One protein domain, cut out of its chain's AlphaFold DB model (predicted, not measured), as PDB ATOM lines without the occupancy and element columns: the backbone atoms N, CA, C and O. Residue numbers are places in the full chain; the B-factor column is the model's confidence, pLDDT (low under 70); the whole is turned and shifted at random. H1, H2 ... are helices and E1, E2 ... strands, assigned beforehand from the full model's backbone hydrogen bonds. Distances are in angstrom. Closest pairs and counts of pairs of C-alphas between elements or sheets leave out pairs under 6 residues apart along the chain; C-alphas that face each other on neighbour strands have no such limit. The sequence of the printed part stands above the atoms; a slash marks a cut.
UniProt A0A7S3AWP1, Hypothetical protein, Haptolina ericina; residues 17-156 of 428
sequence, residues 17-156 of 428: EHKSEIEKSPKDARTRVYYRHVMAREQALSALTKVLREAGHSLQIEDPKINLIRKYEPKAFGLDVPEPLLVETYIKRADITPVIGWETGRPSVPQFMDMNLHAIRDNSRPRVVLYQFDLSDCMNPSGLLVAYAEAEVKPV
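This is residues 17 to 156 of the 428 residues of the protein "Hypothetical protein" of Haptolina ericina (UniProt A0A7S3AWP1). The main body is a six-stranded sheet, E2 E3 E1 E4 E5 E6, strongly twisted and curled like part of a barrel, with three helices, H2, H3 and H4, covering one face and no named helix on the other. H2 runs along E3, H4 stands up from the sheet over E4, H3 crosses the end of H2, and the small helix H1 sits off the sheet near the first residue of H4. You have 140 printed residues with four named helices and six named strands, in the order H1 E1 H2 E2 E3 H3 H4 E4 E5 E6, of the mixed class, helices and strands; the sheet is mixed too. The whole is compact, with a radius of gyration of the C-alphas of 14.2 A, and rounded, spanning 39 by 36 by 30 A.

Start in the sheet at E1, residues 30 to 35, and its antiparallel neighbour E3, residues 77 to 82, where N 33 and O 79 are 3.0 A apart, within hydrogen-bond range. Beyond E3 look for the edge strand E2, residues 67 to 69, which forms a hairpin with E3; N 80 and O 67 are 2.8 A apart. On the other side of E1 is E4, residues 127 to 132, parallel to E1 at 46 degrees, with N 34 and O 130 at 2.8 A. E4 begins a meander, each strand the antiparallel neighbour of the one before, with E5, residues 144 to 149, and the edge strand E6, residues 153 to 155. In it N 129 of E4 and O 147 of E5 are 2.8 A apart, and N 148 of E5 and O 154 of E6 are 2.9 A apart, both within hydrogen-bond range. From edge to edge the strands' lines turn by 89 degrees and the way across the sheet turns by 95 degrees. Now look at H2, residues 38 to 55, on the sheet at a height of 9.9 A; it lies over E3 and only just over E1, with 3 C-alphas there, and runs along the strands, at 2 degrees to E3 on the local plane. E1, H2 and E2 form a split strand-helix-strand unit, two strands running the same way with E3 between them, and its crossover is right-handed. H4, residues 110 to 121, is on the same face as H2, at a height of 11.7 A; it stands up from the sheet at 57 degrees, and its closest C-alphas to E4 are those of Ile 120 and Val 128, 5.1 A apart. H3, residues 83 to 92, is on the sheet and touches H2 through residues 48 to 52 of H2 alone, about perpendicular at 87 degrees; the closest C-alphas are those of Leu 52 and Leu 85, 6.6 A apart. H1, residues 17 to 21, is not on the sheet; it only just touches H4, with 3 pairs of C-alphas within 8 A, at residue 110 of H4 alone, the closest being Glu 21 and Pro 110 at 6.0 A. H2 and H4 are apart, and so are H3 and H4. In H2 and H3 every O i to N i+4 pair is within hydrogen-bond range; H4 has 7 of 8, and H1 has 0 of 1 but 2 of 2 O i to N i+3 pairs.

Find C-alpha 30 at (30.433, -34.179, 40.524); from there E1 runs 16.9 A to C-alpha 35, and E3 is 16.9 A long as well. E4 measures 16.1 A and E5 14.6 A, while E2 and E6 have three residues each. H2 begins at C-alpha 38, (41.743, -50.334, 47.556), and runs 25.6 A. H4 is 17.0 A long and H3 12.2 A; H1 has five residues. E6 ends at C-alpha 155, (47.620, -33.562, 48.047).

The two C-alphas farthest apart are those of Glu 17 and Pro 74, at 38.8 A. The printed part has no cut. The long links are H2 to E2, H3 to H4 and E4 to E5; in the second, residues 93 to 109 have no named element, and their C-alphas lie 12 to 21 A from the mean of all C-alphas. The mean pLDDT of the printed part is 94.3, and no printed residue is under 70.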
ATOM      1  N   GLU A  17      27.446 -25.522  63.518       96.50
ATOM      2  CA  GLU A  17      26.481 -24.457  63.194       96.50
ATOM      3  C   GLU A  17      26.730 -23.827  61.814       96.50
ATOM      4  O   GLU A  17      25.791 -23.600  61.060       96.50
ATOM      5  N   HIS A  18      27.993 -23.690  61.405       96.06
ATOM      6  CA  HIS A  18      28.367 -23.117  60.109       96.06
ATOM      7  C   HIS A  18      27.984 -23.996  58.911       96.06
ATOM      8  O   HIS A  18      28.048 -23.561  57.762       96.06
ATOM      9  N   LYS A  19      27.555 -25.246  59.136       96.94
ATOM     10  CA  LYS A  19      27.099 -26.118  58.050       96.94
ATOM     11  C   LYS A  19      25.916 -25.521  57.301       96.94
ATOM     12  O   LYS A  19      25.813 -25.773  56.105       96.94
ATOM     13  N   SER A  20      25.007 -24.799  57.960       95.81
ATOM     14  CA  SER A  20      23.831 -24.208  57.299       95.81
ATOM     15  C   SER A  20      24.165 -23.024  56.395       95.81
ATOM     16  O   SER A  20      23.342 -22.675  55.555       95.81
ATOM     17  N   GLU A  21      25.353 -22.444  56.547       93.62
ATOM     18  CA  GLU A  21      25.806 -21.277  55.787       93.62
ATOM     19  C   GLU A  21      26.502 -21.651  54.472       93.62
ATOM     20  O   GLU A  21      26.642 -20.798  53.606       93.62
ATOM     21  N   ILE A  22      26.896 -22.920  54.309       94.00
ATOM     22  CA  ILE A  22      27.479 -23.437  53.063       94.00
ATOM     23  C   ILE A  22      26.416 -23.454  51.961       94.00
ATOM     24  O   ILE A  22      25.291 -23.935  52.168       94.00
ATOM     25  N   GLU A  23      26.812 -23.027  50.767       92.81
ATOM     26  CA  GLU A  23      26.014 -23.090  49.555       92.81
ATOM     27  C   GLU A  23      25.475 -24.499  49.262       92.81
ATOM     28  O   GLU A  23      26.061 -25.542  49.571       92.81
ATOM     29  N   LYS A  24      24.324 -24.545  48.588       94.81
ATOM     30  CA  LYS A  24      23.766 -25.810  48.103       94.81
ATOM     31  C   LYS A  24      24.557 -26.296  46.893       94.81
ATOM     32  O   LYS A  24      24.702 -25.569  45.913       94.81
ATOM     33  N   SER A  25      24.984 -27.556  46.926       96.00
ATOM     34  CA  SER A  25      25.595 -28.217  45.772       96.00
ATOM     35  C   SER A  25      24.655 -28.216  44.556       96.00
ATOM     36  O   SER A  25      23.477 -28.565  44.704       96.00
ATOM     37  N   PRO A  26      25.151 -27.884  43.348       96.56
ATOM     38  CA  PRO A  26      24.408 -28.101  42.112       96.56
ATOM     39  C   PRO A  26      24.056 -29.584  41.931       96.56
ATOM     40  O   PRO A  26      24.803 -30.475  42.336       96.56
ATOM     41  N   LYS A  27      22.905 -29.857  41.311       97.12
ATOM     42  CA  LYS A  27      22.342 -31.214  41.166       97.12
ATOM     43  C   LYS A  27      23.161 -32.121  40.247       97.12
ATOM     44  O   LYS A  27      23.144 -33.342  40.404       97.12
ATOM     45  N   ASP A  28      23.849 -31.501  39.301       97.00
ATOM     46  CA  ASP A  28      24.709 -32.087  38.279       97.00
ATOM     47  C   ASP A  28      26.197 -32.049  38.665       97.00
ATOM     48  O   ASP A  28      27.028 -32.644  37.977       97.00
ATOM     49  N   ALA A  29      26.553 -31.386  39.773       96.75
ATOM     50  CA  ALA A  29      27.937 -31.289  40.216       96.75
ATOM     51  C   ALA A  29      28.482 -32.656  40.647       96.75
ATOM     52  O   ALA A  29      27.845 -33.430  41.372       96.75
ATOM     53  N   ARG A  30      29.715 -32.939  40.222       97.12
ATOM     54  CA  ARG A  30      30.433 -34.179  40.524       97.12
ATOM     55  C   ARG A  30      31.860 -33.866  40.928       97.12
ATOM     56  O   ARG A  30      32.505 -33.006  40.336       97.12
ATOM     57  N   THR A  31      32.375 -34.628  41.881       97.00
ATOM     58  CA  THR A  31      33.757 -34.523  42.348       97.00
ATOM     59  C   THR A  31      34.438 -35.886  42.333       97.00
ATOM     60  O   THR A  31      33.810 -36.927  42.123       97.00
ATOM     61  N   ARG A  32      35.756 -35.883  42.514       98.25
ATOM     62  CA  ARG A  32      36.578 -37.088  42.554       98.25
ATOM     63  C   ARG A  32      37.311 -37.140  43.874       98.25
ATOM     64  O   ARG A  32      37.987 -36.179  44.225       98.25
ATOM     65  N   VAL A  33      37.216 -38.268  44.562       98.56
ATOM     66  CA  VAL A  33      37.957 -38.527  45.796       98.56
ATOM     67  C   VAL A  33      38.855 -39.739  45.606       98.56
ATOM     68  O   VAL A  33      38.442 -40.741  45.019       98.56
ATOM     69  N   TYR A  34      40.096 -39.633  46.060       98.62
ATOM     70  CA  TYR A  34      41.102 -40.680  45.951       98.62
ATOM     71  C   TYR A  34      41.527 -41.185  47.321       98.62
ATOM     72  O   TYR A  34      41.632 -40.425  48.278       98.62
ATOM     73  N   TYR A  35      41.813 -42.480  47.376       98.44
ATOM     74  CA  TYR A  35      42.252 -43.200  48.562       98.44
ATOM     75  C   TYR A  35      43.593 -43.876  48.290       98.44
ATOM     76  O   TYR A  35      43.878 -44.295  47.163       98.44
ATOM     77  N   ARG A  36      44.405 -44.037  49.335       96.56
ATOM     78  CA  ARG A  36      45.723 -44.680  49.232       96.56
ATOM     79  C   ARG A  36      45.653 -46.191  48.996       96.56
ATOM     80  O   ARG A  36      46.555 -46.760  48.392       96.56
ATOM     81  N   HIS A  37      44.584 -46.841  49.457       96.69
ATOM     82  CA  HIS A  37      44.426 -48.293  49.386       96.69
ATOM     83  C   HIS A  37      43.049 -48.684  48.853       96.69
ATOM     84  O   HIS A  37      42.047 -48.031  49.150       96.69
ATOM     85  N   VAL A  38      42.993 -49.800  48.119       97.94
ATOM     86  CA  VAL A  38      41.743 -50.334  47.556       97.94
ATOM     87  C   VAL A  38      40.694 -50.593  48.637       97.94
ATOM     88  O   VAL A  38      39.539 -50.228  48.456       97.94
ATOM     89  N   MET A  39      41.096 -51.129  49.797       98.06
ATOM     90  CA  MET A  39      40.175 -51.414  50.903       98.06
ATOM     91  C   MET A  39      39.483 -50.148  51.422       98.06
ATOM     92  O   MET A  39      38.276 -50.174  51.644       98.06
ATOM     93  N   ALA A  40      40.216 -49.036  51.544       98.12
ATOM     94  CA  ALA A  40      39.655 -47.751  51.958       98.12
ATOM     95  C   ALA A  40      38.649 -47.213  50.924       98.12
ATOM     96  O   ALA A  40      37.572 -46.753  51.296       98.12
ATOM     97  N   ARG A  41      38.947 -47.348  49.620       98.38
ATOM     98  CA  ARG A  41      37.992 -46.998  48.556       98.38
ATOM     99  C   ARG A  41      36.706 -47.823  48.655       98.38
ATOM    100  O   ARG A  41      35.623 -47.258  48.546       98.38
ATOM    101  N   GLU A  42      36.806 -49.141  48.834       98.56
ATOM    102  CA  GLU A  42      35.629 -50.023  48.907       98.56
ATOM    103  C   GLU A  42      34.775 -49.747  50.155       98.56
ATOM    104  O   GLU A  42      33.545 -49.727  50.078       98.56
ATOM    105  N   GLN A  43      35.410 -49.472  51.299       98.50
ATOM    106  CA  GLN A  43      34.710 -49.052  52.515       98.50
ATOM    107  C   GLN A  43      33.957 -47.735  52.294       98.50
ATOM    108  O   GLN A  43      32.761 -47.656  52.592       98.50
ATOM    109  N   ALA A  44      34.612 -46.739  51.692       98.56
ATOM    110  CA  ALA A  44      33.977 -45.469  51.368       98.56
ATOM    111  C   ALA A  44      32.835 -45.620  50.352       98.56
ATOM    112  O   ALA A  44      31.769 -45.034  50.535       98.56
ATOM    113  N   LEU A  45      33.010 -46.450  49.318       98.75
ATOM    114  CA  LEU A  45      31.960 -46.768  48.349       98.75
ATOM    115  C   LEU A  45      30.736 -47.380  49.040       98.75
ATOM    116  O   LEU A  45      29.606 -46.997  48.739       98.75
ATOM    117  N   SER A  46      30.944 -48.297  49.986       98.69
ATOM    118  CA  SER A  46      29.856 -48.910  50.752       98.69
ATOM    119  C   SER A  46      29.115 -47.879  51.613       98.69
ATOM    120  O   SER A  46      27.883 -47.811  51.581       98.69
ATOM    121  N   ALA A  47      29.856 -47.012  52.314       98.56
ATOM    122  CA  ALA A  47      29.295 -45.944  53.140       98.56
ATOM    123  C   ALA A  47      28.495 -44.920  52.313       98.56
ATOM    124  O   ALA A  47      27.338 -44.639  52.629       98.56
ATOM    125  N   LEU A  48      29.060 -44.426  51.209       98.62
ATOM    126  CA  LEU A  48      28.393 -43.493  50.295       98.62
ATOM    127  C   LEU A  48      27.138 -44.114  49.672       98.62
ATOM    128  O   LEU A  48      26.092 -43.474  49.608       98.62
ATOM    129  N   THR A  49      27.207 -45.386  49.271       98.62
ATOM    130  CA  THR A  49      26.056 -46.125  48.726       98.62
ATOM    131  C   THR A  49      24.941 -46.283  49.763       98.62
ATOM    132  O   THR A  49      23.756 -46.251  49.423       98.62
ATOM    133  N   LYS A  50      25.286 -46.454  51.044       98.50
ATOM    134  CA  LYS A  50      24.308 -46.471  52.138       98.50
ATOM    135  C   LYS A  50      23.606 -45.116  52.267       98.50
ATOM    136  O   LYS A  50      22.381 -45.090  52.213       98.50
ATOM    137  N   VAL A  51      24.354 -44.012  52.333       98.38
ATOM    138  CA  VAL A  51      23.776 -42.655  52.413       98.38
ATOM    139  C   VAL A  51      22.913 -42.340  51.190       98.38
ATOM    140  O   VAL A  51      21.810 -41.816  51.332       98.38
ATOM    141  N   LEU A  52      23.360 -42.723  49.993       98.00
ATOM    142  CA  LEU A  52      22.607 -42.530  48.754       98.00
ATOM    143  C   LEU A  52      21.259 -43.265  48.769       98.00
ATOM    144  O   LEU A  52      20.267 -42.718  48.299       98.00
ATOM    145  N   ARG A  53      21.191 -44.478  49.333       97.81
ATOM    146  CA  ARG A  53      19.917 -45.201  49.498       97.81
ATOM    147  C   ARG A  53      18.989 -44.532  50.512       97.81
ATOM    148  O   ARG A  53      17.781 -44.551  50.321       97.81
ATOM    149  N   GLU A  54      19.546 -43.958  51.574       97.56
ATOM    150  CA  GLU A  54      18.776 -43.325  52.651       97.56
ATOM    151  C   GLU A  54      18.248 -41.933  52.271       97.56
ATOM    152  O   GLU A  54      17.127 -41.592  52.633       97.56
ATOM    153  N   ALA A  55      19.040 -41.128  51.557       95.44
ATOM    154  CA  ALA A  55      18.745 -39.715  51.291       95.44
ATOM    155  C   ALA A  55      18.798 -39.309  49.809       95.44
ATOM    156  O   ALA A  55      18.577 -38.145  49.487       95.44
ATOM    157  N   GLY A  56      19.047 -40.228  48.873       90.94
ATOM    158  CA  GLY A  56      19.217 -39.887  47.454       90.94
ATOM    159  C   GLY A  56      18.053 -39.086  46.862       90.94
ATOM    160  O   GLY A  56      18.282 -38.133  46.120       90.94
ATOM    161  N   HIS A  57      16.816 -39.400  47.260       91.00
ATOM    162  CA  HIS A  57      15.623 -38.671  46.818       91.00
ATOM    163  C   HIS A  57      15.581 -37.214  47.308       91.00
ATOM    164  O   HIS A  57      15.161 -36.336  46.556       91.00
ATOM    165  N   SER A  58      16.032 -36.930  48.536       94.94
ATOM    166  CA  SER A  58      16.038 -35.567  49.085       94.94
ATOM    167  C   SER A  58      17.202 -34.720  48.576       94.94
ATOM    168  O   SER A  58      17.092 -33.497  48.549       94.94
ATOM    169  N   LEU A  59      18.299 -35.349  48.142       93.75
ATOM    170  CA  LEU A  59      19.497 -34.659  47.647       93.75
ATOM    171  C   LEU A  59      19.351 -34.103  46.223       93.75
ATOM    172  O   LEU A  59      20.206 -33.341  45.784       93.75
ATOM    173  N   GLN A  60      18.273 -34.453  45.509       94.25
ATOM    174  CA  GLN A  60      17.972 -33.957  44.157       94.25
ATOM    175  C   GLN A  60      19.119 -34.180  43.150       94.25
ATOM    176  O   GLN A  60      19.351 -33.335  42.292       94.25
ATOM    177  N   ILE A  61      19.835 -35.302  43.257       97.44
ATOM    178  CA  ILE A  61      20.980 -35.635  42.395       97.44
ATOM    179  C   ILE A  61      20.493 -36.024  40.992       97.44
ATOM    180  O   ILE A  61      19.625 -36.887  40.867       97.44
ATOM    181  N   GLU A  62      21.080 -35.433  39.948       97.25
ATOM    182  CA  GLU A  62      20.731 -35.742  38.554       97.25
ATOM    183  C   GLU A  62      21.255 -37.120  38.110       97.25
ATOM    184  O   GLU A  62      20.490 -37.941  37.608       97.25
ATOM    185  N   ASP A  63      22.537 -37.412  38.356       97.62
ATOM    186  CA  ASP A  63      23.136 -38.734  38.120       97.62
ATOM    187  C   ASP A  63      23.649 -39.344  39.437       97.62
ATOM    188  O   ASP A  63      24.743 -38.994  39.886       97.62
ATOM    189  N   PRO A  64      22.903 -40.270  40.070       97.50
ATOM    190  CA  PRO A  64      23.268 -40.829  41.369       97.50
ATOM    191  C   PRO A  64      24.405 -41.861  41.303       97.50
ATOM    192  O   PRO A  64      24.821 -42.371  42.343       97.50
ATOM    193  N   LYS A  65      24.916 -42.215  40.116       98.19
ATOM    194  CA  LYS A  65      25.939 -43.260  39.991       98.19
ATOM    195  C   LYS A  65      27.258 -42.840  40.640       98.19
ATOM    196  O   LYS A  65      27.755 -41.734  40.421       98.19
ATOM    197  N   ILE A  66      27.861 -43.772  41.377       98.56
ATOM    198  CA  ILE A  66      29.238 -43.673  41.870       98.56
ATOM    199  C   ILE A  66      30.118 -44.520  40.951       98.56
ATOM    200  O   ILE A  66      29.917 -45.731  40.853       98.56
ATOM    201  N   ASN A  67      31.083 -43.900  40.270       98.56
ATOM    202  CA  ASN A  67      31.932 -44.596  39.302       98.56
ATOM    203  C   ASN A  67      33.331 -44.848  39.872       98.56
ATOM    204  O   ASN A  67      33.931 -43.970  40.491       98.56
ATOM    205  N   LEU A  68      33.883 -46.036  39.619       98.56
ATOM    206  CA  LEU A  68      35.267 -46.349  39.972       98.56
ATOM    207  C   LEU A  68      36.237 -45.650  39.014       98.56
ATOM    208  O   LEU A  68      36.101 -45.753  37.794       98.56
ATOM    209  N   ILE A  69      37.275 -45.020  39.561       98.25
ATOM    210  CA  ILE A  69      38.375 -44.441  38.788       98.25
ATOM    211  C   ILE A  69      39.626 -45.283  39.017       98.25
ATOM    212  O   ILE A  69      40.200 -45.284  40.107       98.25
ATOM    213  N   ARG A  70      40.074 -45.966  37.959       98.00
ATOM    214  CA  ARG A  70      41.249 -46.853  37.998       98.00
ATOM    215  C   ARG A  70      42.515 -46.260  37.375       98.00
ATOM    216  O   ARG A  70      43.569 -46.877  37.425       98.00
ATOM    217  N   LYS A  71      42.424 -45.054  36.800       97.75
ATOM    218  CA  LYS A  71      43.509 -44.396  36.043       97.75
ATOM    219  C   LYS A  71      44.839 -44.310  36.812       97.75
ATOM    220  O   LYS A  71      45.889 -44.368  36.188       97.75
ATOM    221  N   TYR A  72      44.784 -44.135  38.130       97.31
ATOM    222  CA  TYR A  72      45.957 -43.899  38.978       97.31
ATOM    223  C   TYR A  72      46.371 -45.129  39.799       97.31
ATOM    224  O   TYR A  72      47.240 -45.028  40.665       97.31
ATOM    225  N   GLU A  73      45.769 -46.294  39.551       97.19
ATOM    226  CA  GLU A  73      46.137 -47.528  40.245       97.19
ATOM    227  C   GLU A  73      47.541 -48.007  39.816       97.19
ATOM    228  O   GLU A  73      47.930 -47.818  38.662       97.19
ATOM    229  N   PRO A  74      48.325 -48.622  40.723       96.69
ATOM    230  CA  PRO A  74      48.017 -48.906  42.131       96.69
ATOM    231  C   PRO A  74      48.368 -47.755  43.096       96.69
ATOM    232  O   PRO A  74      48.305 -47.937  44.308       96.69
ATOM    233  N   LYS A  75      48.770 -46.581  42.589       96.75
ATOM    234  CA  LYS A  75      49.248 -45.459  43.414       96.75
ATOM    235  C   LYS A  75      48.116 -44.710  44.127       96.75
ATOM    236  O   LYS A  75      48.322 -44.202  45.226       96.75
ATOM    237  N   ALA A  76      46.936 -44.641  43.513       97.69
ATOM    238  CA  ALA A  76      45.730 -44.068  44.101       97.69
ATOM    239  C   ALA A  76      44.465 -44.732  43.532       97.69
ATOM    240  O   ALA A  76      44.378 -45.019  42.338       97.69
ATOM    241  N   PHE A  77      43.462 -44.930  44.387       98.50
ATOM    242  CA  PHE A  77      42.199 -45.600  44.068       98.50
ATOM    243  C   PHE A  77      41.061 -44.583  44.149       98.50
ATOM    244  O   PHE A  77      40.798 -44.064  45.229       98.50
ATOM    245  N   GLY A  78      40.405 -44.262  43.030       98.44
ATOM    246  CA  GLY A  78      39.459 -43.142  42.982       98.44
ATOM    247  C   GLY A  78      37.985 -43.533  42.889       98.44
ATOM    248  O   GLY A  78      37.643 -44.594  42.363       98.44
ATOM    249  N   LEU A  79      37.121 -42.627  43.349       98.75
ATOM    250  CA  LEU A  79      35.677 -42.606  43.117       98.75
ATOM    251  C   LEU A  79      35.288 -41.280  42.460       98.75
ATOM    252  O   LEU A  79      35.720 -40.220  42.904       98.75
ATOM    253  N   ASP A  80      34.454 -41.342  41.428       98.50
ATOM    254  CA  ASP A  80      33.733 -40.196  40.877       98.50
ATOM    255  C   ASP A  80      32.326 -40.193  41.492       98.50
ATOM    256  O   ASP A  80      31.555 -41.137  41.286       98.50
ATOM    257  N   VAL A  81      32.025 -39.174  42.296       98.38
ATOM    258  CA  VAL A  81      30.841 -39.112  43.165       98.38
ATOM    259  C   VAL A  81      30.019 -37.854  42.878       98.38
ATOM    260  O   VAL A  81      30.598 -36.800  42.601       98.38
ATOM    261  N   PRO A  82      28.679 -37.915  42.986       98.31
ATOM    262  CA  PRO A  82      27.857 -36.711  43.014       98.31
ATOM    263  C   PRO A  82      28.258 -35.825  44.195       98.31
ATOM    264  O   PRO A  82      28.353 -36.301  45.329       98.31
ATOM    265  N   GLU A  83      28.478 -34.537  43.952       97.88
ATOM    266  CA  GLU A  83      28.865 -33.605  45.010       97.88
ATOM    267  C   GLU A  83      27.802 -33.483  46.119       97.88
ATOM    268  O   GLU A  83      28.200 -33.558  47.284       97.88
ATOM    269  N   PRO A  84      26.478 -33.410  45.830       98.31
ATOM    270  CA  PRO A  84      25.474 -33.376  46.895       98.31
ATOM    271  C   PRO A  84      25.573 -34.572  47.855       98.31
ATOM    272  O   PRO A  84      25.360 -34.423  49.055       98.31
ATOM    273  N   LEU A  85      25.949 -35.755  47.346       98.56
ATOM    274  CA  LEU A  85      26.168 -36.948  48.167       98.56
ATOM    275  C   LEU A  85      27.428 -36.824  49.034       98.56
ATOM    276  O   LEU A  85      27.404 -37.214  50.204       98.56
ATOM    277  N   LEU A  86      28.522 -36.296  48.479       98.00
ATOM    278  CA  LEU A  86      29.761 -36.077  49.224       98.00
ATOM    279  C   LEU A  86      29.561 -35.054  50.349       98.00
ATOM    280  O   LEU A  86      29.946 -35.331  51.483       98.00
ATOM    281  N   VAL A  87      28.912 -33.921  50.059       97.75
ATOM    282  CA  VAL A  87      28.601 -32.874  51.048       97.75
ATOM    283  C   VAL A  87      27.688 -33.410  52.145       97.75
ATOM    284  O   VAL A  87      27.965 -33.205  53.325       97.75
ATOM    285  N   GLU A  88      26.636 -34.148  51.792       98.19
ATOM    286  CA  GLU A  88      25.760 -34.775  52.786       98.19
ATOM    287  C   GLU A  88      26.543 -35.717  53.711       98.19
ATOM    288  O   GLU A  88      26.408 -35.660  54.934       98.19
ATOM    289  N   THR A  89      27.396 -36.563  53.131       98.12
ATOM    290  CA  THR A  89      28.094 -37.625  53.862       98.12
ATOM    291  C   THR A  89      29.219 -37.085  54.744       98.12
ATOM    292  O   THR A  89      29.247 -37.379  55.937       98.12
ATOM    293  N   TYR A  90      30.138 -36.302  54.175       97.94
ATOM    294  CA  TYR A  90      31.347 -35.839  54.866       97.94
ATOM    295  C   TYR A  90      31.159 -34.505  55.592       97.94
ATOM    296  O   TYR A  90      31.952 -34.184  56.464       97.94
ATOM    297  N   ILE A  91      30.142 -33.706  55.263       97.25
ATOM    298  CA  ILE A  91      29.971 -32.386  55.886       97.25
ATOM    299  C   ILE A  91      28.706 -32.353  56.730       97.25
ATOM    300  O   ILE A  91      28.778 -32.078  57.921       97.25
ATOM    301  N   LYS A  92      27.531 -32.628  56.155       97.56
ATOM    302  CA  LYS A  92      26.265 -32.438  56.881       97.56
ATOM    303  C   LYS A  92      26.106 -33.455  58.013       97.56
ATOM    304  O   LYS A  92      25.899 -33.041  59.156       97.56
ATOM    305  N   ARG A  93      26.266 -34.751  57.721       97.00
ATOM    306  CA  ARG A  93      26.085 -35.848  58.692       97.00
ATOM    307  C   ARG A  93      27.261 -36.057  59.643       97.00
ATOM    308  O   ARG A  93      27.031 -36.443  60.784       97.00
ATOM    309  N   ALA A  94      28.492 -35.851  59.183       96.12
ATOM    310  CA  ALA A  94      29.684 -36.071  60.001       96.12
ATOM    311  C   ALA A  94      29.839 -34.977  61.065       96.12
ATOM    312  O   ALA A  94      29.564 -33.815  60.781       96.12
ATOM    313  N   ASP A  95      30.301 -35.306  62.270       95.12
ATOM    314  CA  ASP A  95      30.741 -34.282  63.224       95.12
ATOM    315  C   ASP A  95      32.075 -33.693  62.745       95.12
ATOM    316  O   ASP A  95      33.025 -34.425  62.478       95.12
ATOM    317  N   ILE A  96      32.118 -32.371  62.598       94.69
ATOM    318  CA  ILE A  96      33.275 -31.622  62.085       94.69
ATOM    319  C   ILE A  96      34.013 -30.850  63.180       94.69
ATOM    320  O   ILE A  96      34.871 -30.017  62.884       94.69
ATOM    321  N   THR A  97      33.657 -31.082  64.444       90.50
ATOM    322  CA  THR A  97      34.366 -30.482  65.574       90.50
ATOM    323  C   THR A  97      35.834 -30.933  65.534       90.50
ATOM    324  O   THR A  97      36.079 -32.131  65.369       90.50
ATOM    325  N   PRO A  98      36.824 -30.025  65.665       81.88
ATOM    326  CA  PRO A  98      38.232 -30.385  65.561       81.88
ATOM    327  C   PRO A  98      38.611 -31.501  66.528       81.88
ATOM    328  O   PRO A  98      38.420 -31.388  67.739       81.88
ATOM    329  N   VAL A  99      39.188 -32.566  65.983       84.19
ATOM    330  CA  VAL A  99      39.807 -33.638  66.763       84.19
ATOM    331  C   VAL A  99      41.284 -33.311  66.941       84.19
ATOM    332  O   VAL A  99      41.920 -32.788  66.026       84.19
ATOM    333  N   ILE A 100      41.841 -33.646  68.108       84.31
ATOM    334  CA  ILE A 100      43.252 -33.398  68.417       84.31
ATOM    335  C   ILE A 100      44.158 -33.983  67.324       84.31
ATOM    336  O   ILE A 100      44.107 -35.179  67.026       84.31
ATOM    337  N   GLY A 101      45.016 -33.139  66.751       83.75
ATOM    338  CA  GLY A 101      45.943 -33.476  65.671       83.75
ATOM    339  C   GLY A 101      45.392 -33.297  64.252       83.75
ATOM    340  O   GLY A 101      46.159 -33.500  63.309       83.75
ATOM    341  N   TRP A 102      44.114 -32.940  64.102       84.69
ATOM    342  CA  TRP A 102      43.435 -32.633  62.836       84.69
ATOM    343  C   TRP A 102      42.997 -31.165  62.744       84.69
ATOM    344  O   TRP A 102      42.154 -30.800  61.924       84.69
ATOM    345  N   GLU A 103      43.535 -30.305  63.605       83.38
ATOM    346  CA  GLU A 103      43.227 -28.885  63.598       83.38
ATOM    347  C   GLU A 103      43.769 -28.233  62.323       83.38
ATOM    348  O   GLU A 103      44.897 -28.479  61.909       83.38
ATOM    349  N   THR A 104      43.002 -27.339  61.712       77.56
ATOM    350  CA  THR A 104      43.486 -26.572  60.553       77.56
ATOM    351  C   THR A 104      44.336 -25.369  60.967       77.56
ATOM    352  O   THR A 104      45.021 -24.786  60.133       77.56
ATOM    353  N   GLY A 105      44.256 -24.955  62.239       77.69
ATOM    354  CA  GLY A 105      44.823 -23.697  62.734       77.69
ATOM    355  C   GLY A 105      44.093 -22.443  62.236       77.69
ATOM    356  O   GLY A 105      44.463 -21.339  62.620       77.69
ATOM    357  N   ARG A 106      43.049 -22.595  61.409       78.38
ATOM    358  CA  ARG A 106      42.290 -21.491  60.808       78.38
ATOM    359  C   ARG A 106      40.939 -21.305  61.507       78.38
ATOM    360  O   ARG A 106      40.351 -22.289  61.969       78.38
ATOM    361  N   PRO A 107      40.414 -20.067  61.579       84.00
ATOM    362  CA  PRO A 107      39.048 -19.844  62.029       84.00
ATOM    363  C   PRO A 107      38.061 -20.559  61.100       84.00
ATOM    364  O   PRO A 107      38.318 -20.754  59.914       84.00
ATOM    365  N   SER A 108      36.906 -20.942  61.641       89.88
ATOM    366  CA  SER A 108      35.846 -21.535  60.830       89.88
ATOM    367  C   SER A 108      35.183 -20.461  59.970       89.88
ATOM    368  O   SER A 108      34.536 -19.575  60.523       89.88
ATOM    369  N   VAL A 109      35.287 -20.573  58.644       88.00
ATOM    370  CA  VAL A 109      34.756 -19.573  57.702       88.00
ATOM    371  C   VAL A 109      33.976 -20.281  56.582       88.00
ATOM    372  O   VAL A 109      34.597 -20.909  55.721       88.00
ATOM    373  N   PRO A 110      32.628 -20.206  56.561       91.25
ATOM    374  CA  PRO A 110      31.798 -20.852  55.534       91.25
ATOM    375  C   PRO A 110      32.202 -20.496  54.102       91.25
ATOM    376  O   PRO A 110      32.274 -21.375  53.250       91.25
ATOM    377  N   GLN A 111      32.577 -19.238  53.857       87.25
ATOM    378  CA  GLN A 111      32.961 -18.765  52.527       87.25
ATOM    379  C   GLN A 111      34.199 -19.499  51.991       87.25
ATOM    380  O   GLN A 111      34.271 -19.795  50.804       87.25
ATOM    381  N   PHE A 112      35.149 -19.871  52.854       89.06
ATOM    382  CA  PHE A 112      36.297 -20.686  52.441       89.06
ATOM    383  C   PHE A 112      35.897 -22.129  52.107       89.06
ATOM    384  O   PHE A 112      36.526 -22.768  51.263       89.06
ATOM    385  N   MET A 113      34.834 -22.650  52.725       94.56
ATOM    386  CA  MET A 113      34.287 -23.959  52.366       94.56
ATOM    387  C   MET A 113      33.594 -23.910  51.003       94.56
ATOM    388  O   MET A 113      33.829 -24.792  50.176       94.56
ATOM    389  N   ASP A 114      32.804 -22.867  50.741       92.62
ATOM    390  CA  ASP A 114      32.179 -22.646  49.432       92.62
ATOM    391  C   ASP A 114      33.233 -22.511  48.340       92.62
ATOM    392  O   ASP A 114      33.135 -23.166  47.300       92.62
ATOM    393  N   MET A 115      34.308 -21.765  48.613       88.44
ATOM    394  CA  MET A 115      35.475 -21.720  47.737       88.44
ATOM    395  C   MET A 115      35.992 -23.132  47.457       88.44
ATOM    396  O   MET A 115      35.994 -23.542  46.303       88.44
ATOM    397  N   ASN A 116      36.326 -23.937  48.465       93.75
ATOM    398  CA  ASN A 116      36.808 -25.304  48.234       93.75
ATOM    399  C   ASN A 116      35.829 -26.190  47.441       93.75
ATOM    400  O   ASN A 116      36.271 -27.024  46.645       93.75
ATOM    401  N   LEU A 117      34.515 -26.002  47.595       95.25
ATOM    402  CA  LEU A 117      33.514 -26.670  46.760       95.25
ATOM    403  C   LEU A 117      33.573 -26.191  45.306       95.25
ATOM    404  O   LEU A 117      33.541 -27.007  44.390       95.25
ATOM    405  N   HIS A 118      33.720 -24.891  45.057       91.38
ATOM    406  CA  HIS A 118      33.936 -24.384  43.701       91.38
ATOM    407  C   HIS A 118      35.220 -24.925  43.063       91.38
ATOM    408  O   HIS A 118      35.200 -25.239  41.872       91.38
ATOM    409  N   ALA A 119      36.289 -25.124  43.842       90.12
ATOM    410  CA  ALA A 119      37.568 -25.660  43.362       90.12
ATOM    411  C   ALA A 119      37.393 -26.981  42.618       90.12
ATOM    412  O   ALA A 119      37.883 -27.171  41.508       90.12
ATOM    413  N   ILE A 120      36.682 -27.904  43.265       94.12
ATOM    414  CA  ILE A 120      36.521 -29.284  42.809       94.12
ATOM    415  C   ILE A 120      35.473 -29.420  41.697       94.12
ATOM    416  O   ILE A 120      35.435 -30.452  41.021       94.12
ATOM    417  N   ARG A 121      34.639 -28.387  41.503       91.69
ATOM    418  CA  ARG A 121      33.691 -28.262  40.383       91.69
ATOM    419  C   ARG A 121      34.378 -27.773  39.112       91.69
ATOM    420  O   ARG A 121      33.924 -28.103  38.016       91.69
ATOM    421  N   ASP A 122      35.423 -26.961  39.253       82.19
ATOM    422  CA  ASP A 122      36.043 -26.282  38.125       82.19
ATOM    423  C   ASP A 122      36.770 -27.253  37.178       82.19
ATOM    424  O   ASP A 122      37.259 -28.324  37.551       82.19
ATOM    425  N   ASN A 123      36.859 -26.860  35.910       82.12
ATOM    426  CA  ASN A 123      37.575 -27.589  34.866       82.12
ATOM    427  C   ASN A 123      39.039 -27.137  34.756       82.12
ATOM    428  O   ASN A 123      39.626 -27.169  33.667       82.12
ATOM    429  N   SER A 124      39.618 -26.722  35.882       80.50
ATOM    430  CA  SER A 124      41.001 -26.277  35.982       80.50
ATOM    431  C   SER A 124      41.981 -27.362  35.528       80.50
ATOM    432  O   SER A 124      41.687 -28.568  35.490       80.50
ATOM    433  N   ARG A 125      43.169 -26.920  35.109       80.25
ATOM    434  CA  ARG A 125      44.280 -27.798  34.744       80.25
ATOM    435  C   ARG A 125      45.511 -27.386  35.556       80.25
ATOM    436  O   ARG A 125      45.992 -26.280  35.330       80.25
ATOM    437  N   PRO A 126      46.027 -28.262  36.436       84.94
ATOM    438  CA  PRO A 126      45.556 -29.627  36.695       84.94
ATOM    439  C   PRO A 126      44.212 -29.681  37.434       84.94
ATOM    440  O   PRO A 126      43.846 -28.752  38.142       84.94
ATOM    441  N   ARG A 127      43.457 -30.775  37.251       91.88
ATOM    442  CA  ARG A 127      42.118 -30.894  37.846       91.88
ATOM    443  C   ARG A 127      42.227 -30.988  39.363       91.88
ATOM    444  O   ARG A 127      42.917 -31.884  39.860       91.88
ATOM    445  N   VAL A 128      41.488 -30.135  40.065       94.94
ATOM    446  CA  VAL A 128      41.359 -30.204  41.522       94.94
ATOM    447  C   VAL A 128      40.464 -31.386  41.905       94.94
ATOM    448  O   VAL A 128      39.397 -31.602  41.327       94.94
ATOM    449  N   VAL A 129      40.929 -32.195  42.849       97.31
ATOM    450  CA  VAL A 129      40.255 -33.391  43.366       97.31
ATOM    451  C   VAL A 129      40.446 -33.469  44.880       97.31
ATOM    452  O   VAL A 129      41.167 -32.665  45.463       97.31
ATOM    453  N   LEU A 130      39.812 -34.446  45.519       98.31
ATOM    454  CA  LEU A 130      39.997 -34.730  46.937       98.31
ATOM    455  C   LEU A 130      40.900 -35.944  47.137       98.31
ATOM    456  O   LEU A 130      40.856 -36.906  46.363       98.31
ATOM    457  N   TYR A 131      41.691 -35.924  48.202       98.12
ATOM    458  CA  TYR A 131      42.519 -37.046  48.628       98.12
ATOM    459  C   TYR A 131      42.269 -37.336  50.106       98.12
ATOM    460  O   TYR A 131      42.478 -36.469  50.948       98.12
ATOM    461  N   GLN A 132      41.819 -38.550  50.420       97.75
ATOM    462  CA  GLN A 132      41.626 -38.996  51.796       97.75
ATOM    463  C   GLN A 132      42.976 -39.400  52.394       97.75
ATOM    464  O   GLN A 132      43.560 -40.421  52.015       97.75
ATOM    465  N   PHE A 133      43.477 -38.567  53.301       95.75
ATOM    466  CA  PHE A 133      44.783 -38.704  53.936       95.75
ATOM    467  C   PHE A 133      44.748 -39.555  55.210       95.75
ATOM    468  O   PHE A 133      45.778 -40.114  55.596       95.75
ATOM    469  N   ASP A 134      43.585 -39.702  55.849       95.06
ATOM    470  CA  ASP A 134      43.445 -40.593  56.994       95.06
ATOM    471  C   ASP A 134      43.493 -42.061  56.541       95.06
ATOM    472  O   ASP A 134      42.631 -42.560  55.816       95.06
ATOM    473  N   LEU A 135      44.546 -42.759  56.966       93.56
ATOM    474  CA  LEU A 135      44.762 -44.172  56.651       93.56
ATOM    475  C   LEU A 135      43.899 -45.112  57.500       93.56
ATOM    476  O   LEU A 135      43.780 -46.287  57.157       93.56
ATOM    477  N   SER A 136      43.356 -44.616  58.612       94.25
ATOM    478  CA  SER A 136      42.610 -45.415  59.591       94.25
ATOM    479  C   SER A 136      41.106 -45.295  59.383       94.25
ATOM    480  O   SER A 136      40.390 -46.275  59.573       94.25
ATOM    481  N   ASP A 137      40.636 -44.116  58.973       95.81
ATOM    482  CA  ASP A 137      39.223 -43.840  58.728       95.81
ATOM    483  C   ASP A 137      39.015 -43.170  57.364       95.81
ATOM    484  O   ASP A 137      39.226 -41.971  57.184       95.81
ATOM    485  N   CYS A 138      38.540 -43.946  56.386       97.00
ATOM    486  CA  CYS A 138      38.282 -43.430  55.046       97.00
ATOM    487  C   CYS A 138      37.128 -42.413  54.990       97.00
ATOM    488  O   CYS A 138      37.002 -41.709  53.986       97.00
ATOM    489  N   MET A 139      36.300 -42.343  56.036       97.31
ATOM    490  CA  MET A 139      35.153 -41.444  56.152       97.31
ATOM    491  C   MET A 139      35.436 -40.216  57.030       97.31
ATOM    492  O   MET A 139      34.543 -39.384  57.184       97.31
ATOM    493  N   ASN A 140      36.661 -40.056  57.549       96.06
ATOM    494  CA  ASN A 140      37.043 -38.888  58.338       96.06
ATOM    495  C   ASN A 140      37.026 -37.617  57.461       96.06
ATOM    496  O   ASN A 140      37.822 -37.519  56.516       96.06
ATOM    497  N   PRO A 141      36.166 -36.623  57.750       95.75
ATOM    498  CA  PRO A 141      36.089 -35.408  56.947       95.75
ATOM    499  C   PRO A 141      37.310 -34.501  57.103       95.75
ATOM    500  O   PRO A 141      37.715 -33.864  56.132       95.75
ATOM    501  N   SER A 142      37.947 -34.488  58.275       94.19
ATOM    502  CA  SER A 142      39.189 -33.743  58.507       94.19
ATOM    503  C   SER A 142      40.386 -34.355  57.772       94.19
ATOM    504  O   SER A 142      41.395 -33.685  57.576       94.19
ATOM    505  N   GLY A 143      40.267 -35.614  57.337       94.94
ATOM    506  CA  GLY A 143      41.257 -36.298  56.508       94.94
ATOM    507  C   GLY A 143      41.194 -35.945  55.022       94.94
ATOM    508  O   GLY A 143      42.113 -36.289  54.278       94.94
ATOM    509  N   LEU A 144      40.148 -35.249  54.563       96.88
ATOM    510  CA  LEU A 144      40.041 -34.831  53.169       96.88
ATOM    511  C   LEU A 144      40.958 -33.637  52.888       96.88
ATOM    512  O   LEU A 144      40.783 -32.548  53.436       96.88
ATOM    513  N   LEU A 145      41.899 -33.836  51.972       96.19
ATOM    514  CA  LEU A 145      42.793 -32.806  51.458       96.19
ATOM    515  C   LEU A 145      42.392 -32.402  50.043       96.19
ATOM    516  O   LEU A 145      41.957 -33.242  49.249       96.19
ATOM    517  N   VAL A 146      42.603 -31.131  49.709       95.50
ATOM    518  CA  VAL A 146      42.634 -30.687  48.313       95.50
ATOM    519  C   VAL A 146      43.854 -31.322  47.644       95.50
ATOM    520  O   VAL A 146      44.927 -31.408  48.236       95.50
ATOM    521  N   ALA A 147      43.692 -31.808  46.417       95.19
ATOM    522  CA  ALA A 147      44.727 -32.497  45.659       95.19
ATOM    523  C   ALA A 147      44.648 -32.149  44.169       95.19
ATOM    524  O   ALA A 147      43.594 -31.764  43.664       95.19
ATOM    525  N   TYR A 148      45.745 -32.366  43.446       92.44
ATOM    526  CA  TYR A 148      45.767 -32.278  41.987       92.44
ATOM    527  C   TYR A 148      45.869 -33.659  41.353       92.44
ATOM    528  O   TYR A 148      46.667 -34.498  41.771       92.44
ATOM    529  N   ALA A 149      45.055 -33.890  40.322       92.81
ATOM    530  CA  ALA A 149      45.111 -35.087  39.492       92.81
ATOM    531  C   ALA A 149      45.928 -34.822  38.216       92.81
ATOM    532  O   ALA A 149      45.379 -34.472  37.168       92.81
ATOM    533  N   GLU A 150      47.242 -35.025  38.307       89.06
ATOM    534  CA  GLU A 150      48.216 -34.827  37.225       89.06
ATOM    535  C   GLU A 150      48.644 -36.174  36.618       89.06
ATOM    536  O   GLU A 150      47.788 -36.991  36.248       89.06
ATOM    537  N   ALA A 151      49.958 -36.415  36.521       89.12
ATOM    538  CA  ALA A 151      50.551 -37.734  36.308       89.12
ATOM    539  C   ALA A 151      50.293 -38.663  37.508       89.12
ATOM    540  O   ALA A 151      50.096 -39.863  37.343       89.12
ATOM    541  N   GLU A 152      50.222 -38.088  38.707       92.56
ATOM    542  CA  GLU A 152      49.839 -38.746  39.955       92.56
ATOM    543  C   GLU A 152      48.781 -37.894  40.663       92.56
ATOM    544  O   GLU A 152      48.607 -36.719  40.334       92.56
ATOM    545  N   VAL A 153      48.069 -38.481  41.628       94.56
ATOM    546  CA  VAL A 153      47.202 -37.710  42.524       94.56
ATOM    547  C   VAL A 153      48.004 -37.348  43.761       94.56
ATOM    548  O   VAL A 153      48.411 -38.243  44.503       94.56
ATOM    549  N   LYS A 154      48.237 -36.054  43.970       91.75
ATOM    550  CA  LYS A 154      49.024 -35.551  45.101       91.75
ATOM    551  C   LYS A 154      48.219 -34.513  45.874       91.75
ATOM    552  O   LYS A 154      47.699 -33.594  45.238       91.75
ATOM    553  N   PRO A 155      48.107 -34.645  47.208       92.00
ATOM    554  CA  PRO A 155      47.620 -33.562  48.047       92.00
ATOM    555  C   PRO A 155      48.400 -32.279  47.778       92.00
ATOM    556  O   PRO A 155      49.612 -32.322  47.551       92.00
ATOM    557  N   VAL A 156      47.693 -31.159  47.790       87.94
ATOM    558  CA  VAL A 156      48.301 -29.840  47.677       87.94
ATOM    559  C   VAL A 156      48.987 -29.534  48.997       87.94
ATOM    560  O   VAL A 156      48.359 -29.599  50.059       87.94
TER     561      VAL A 156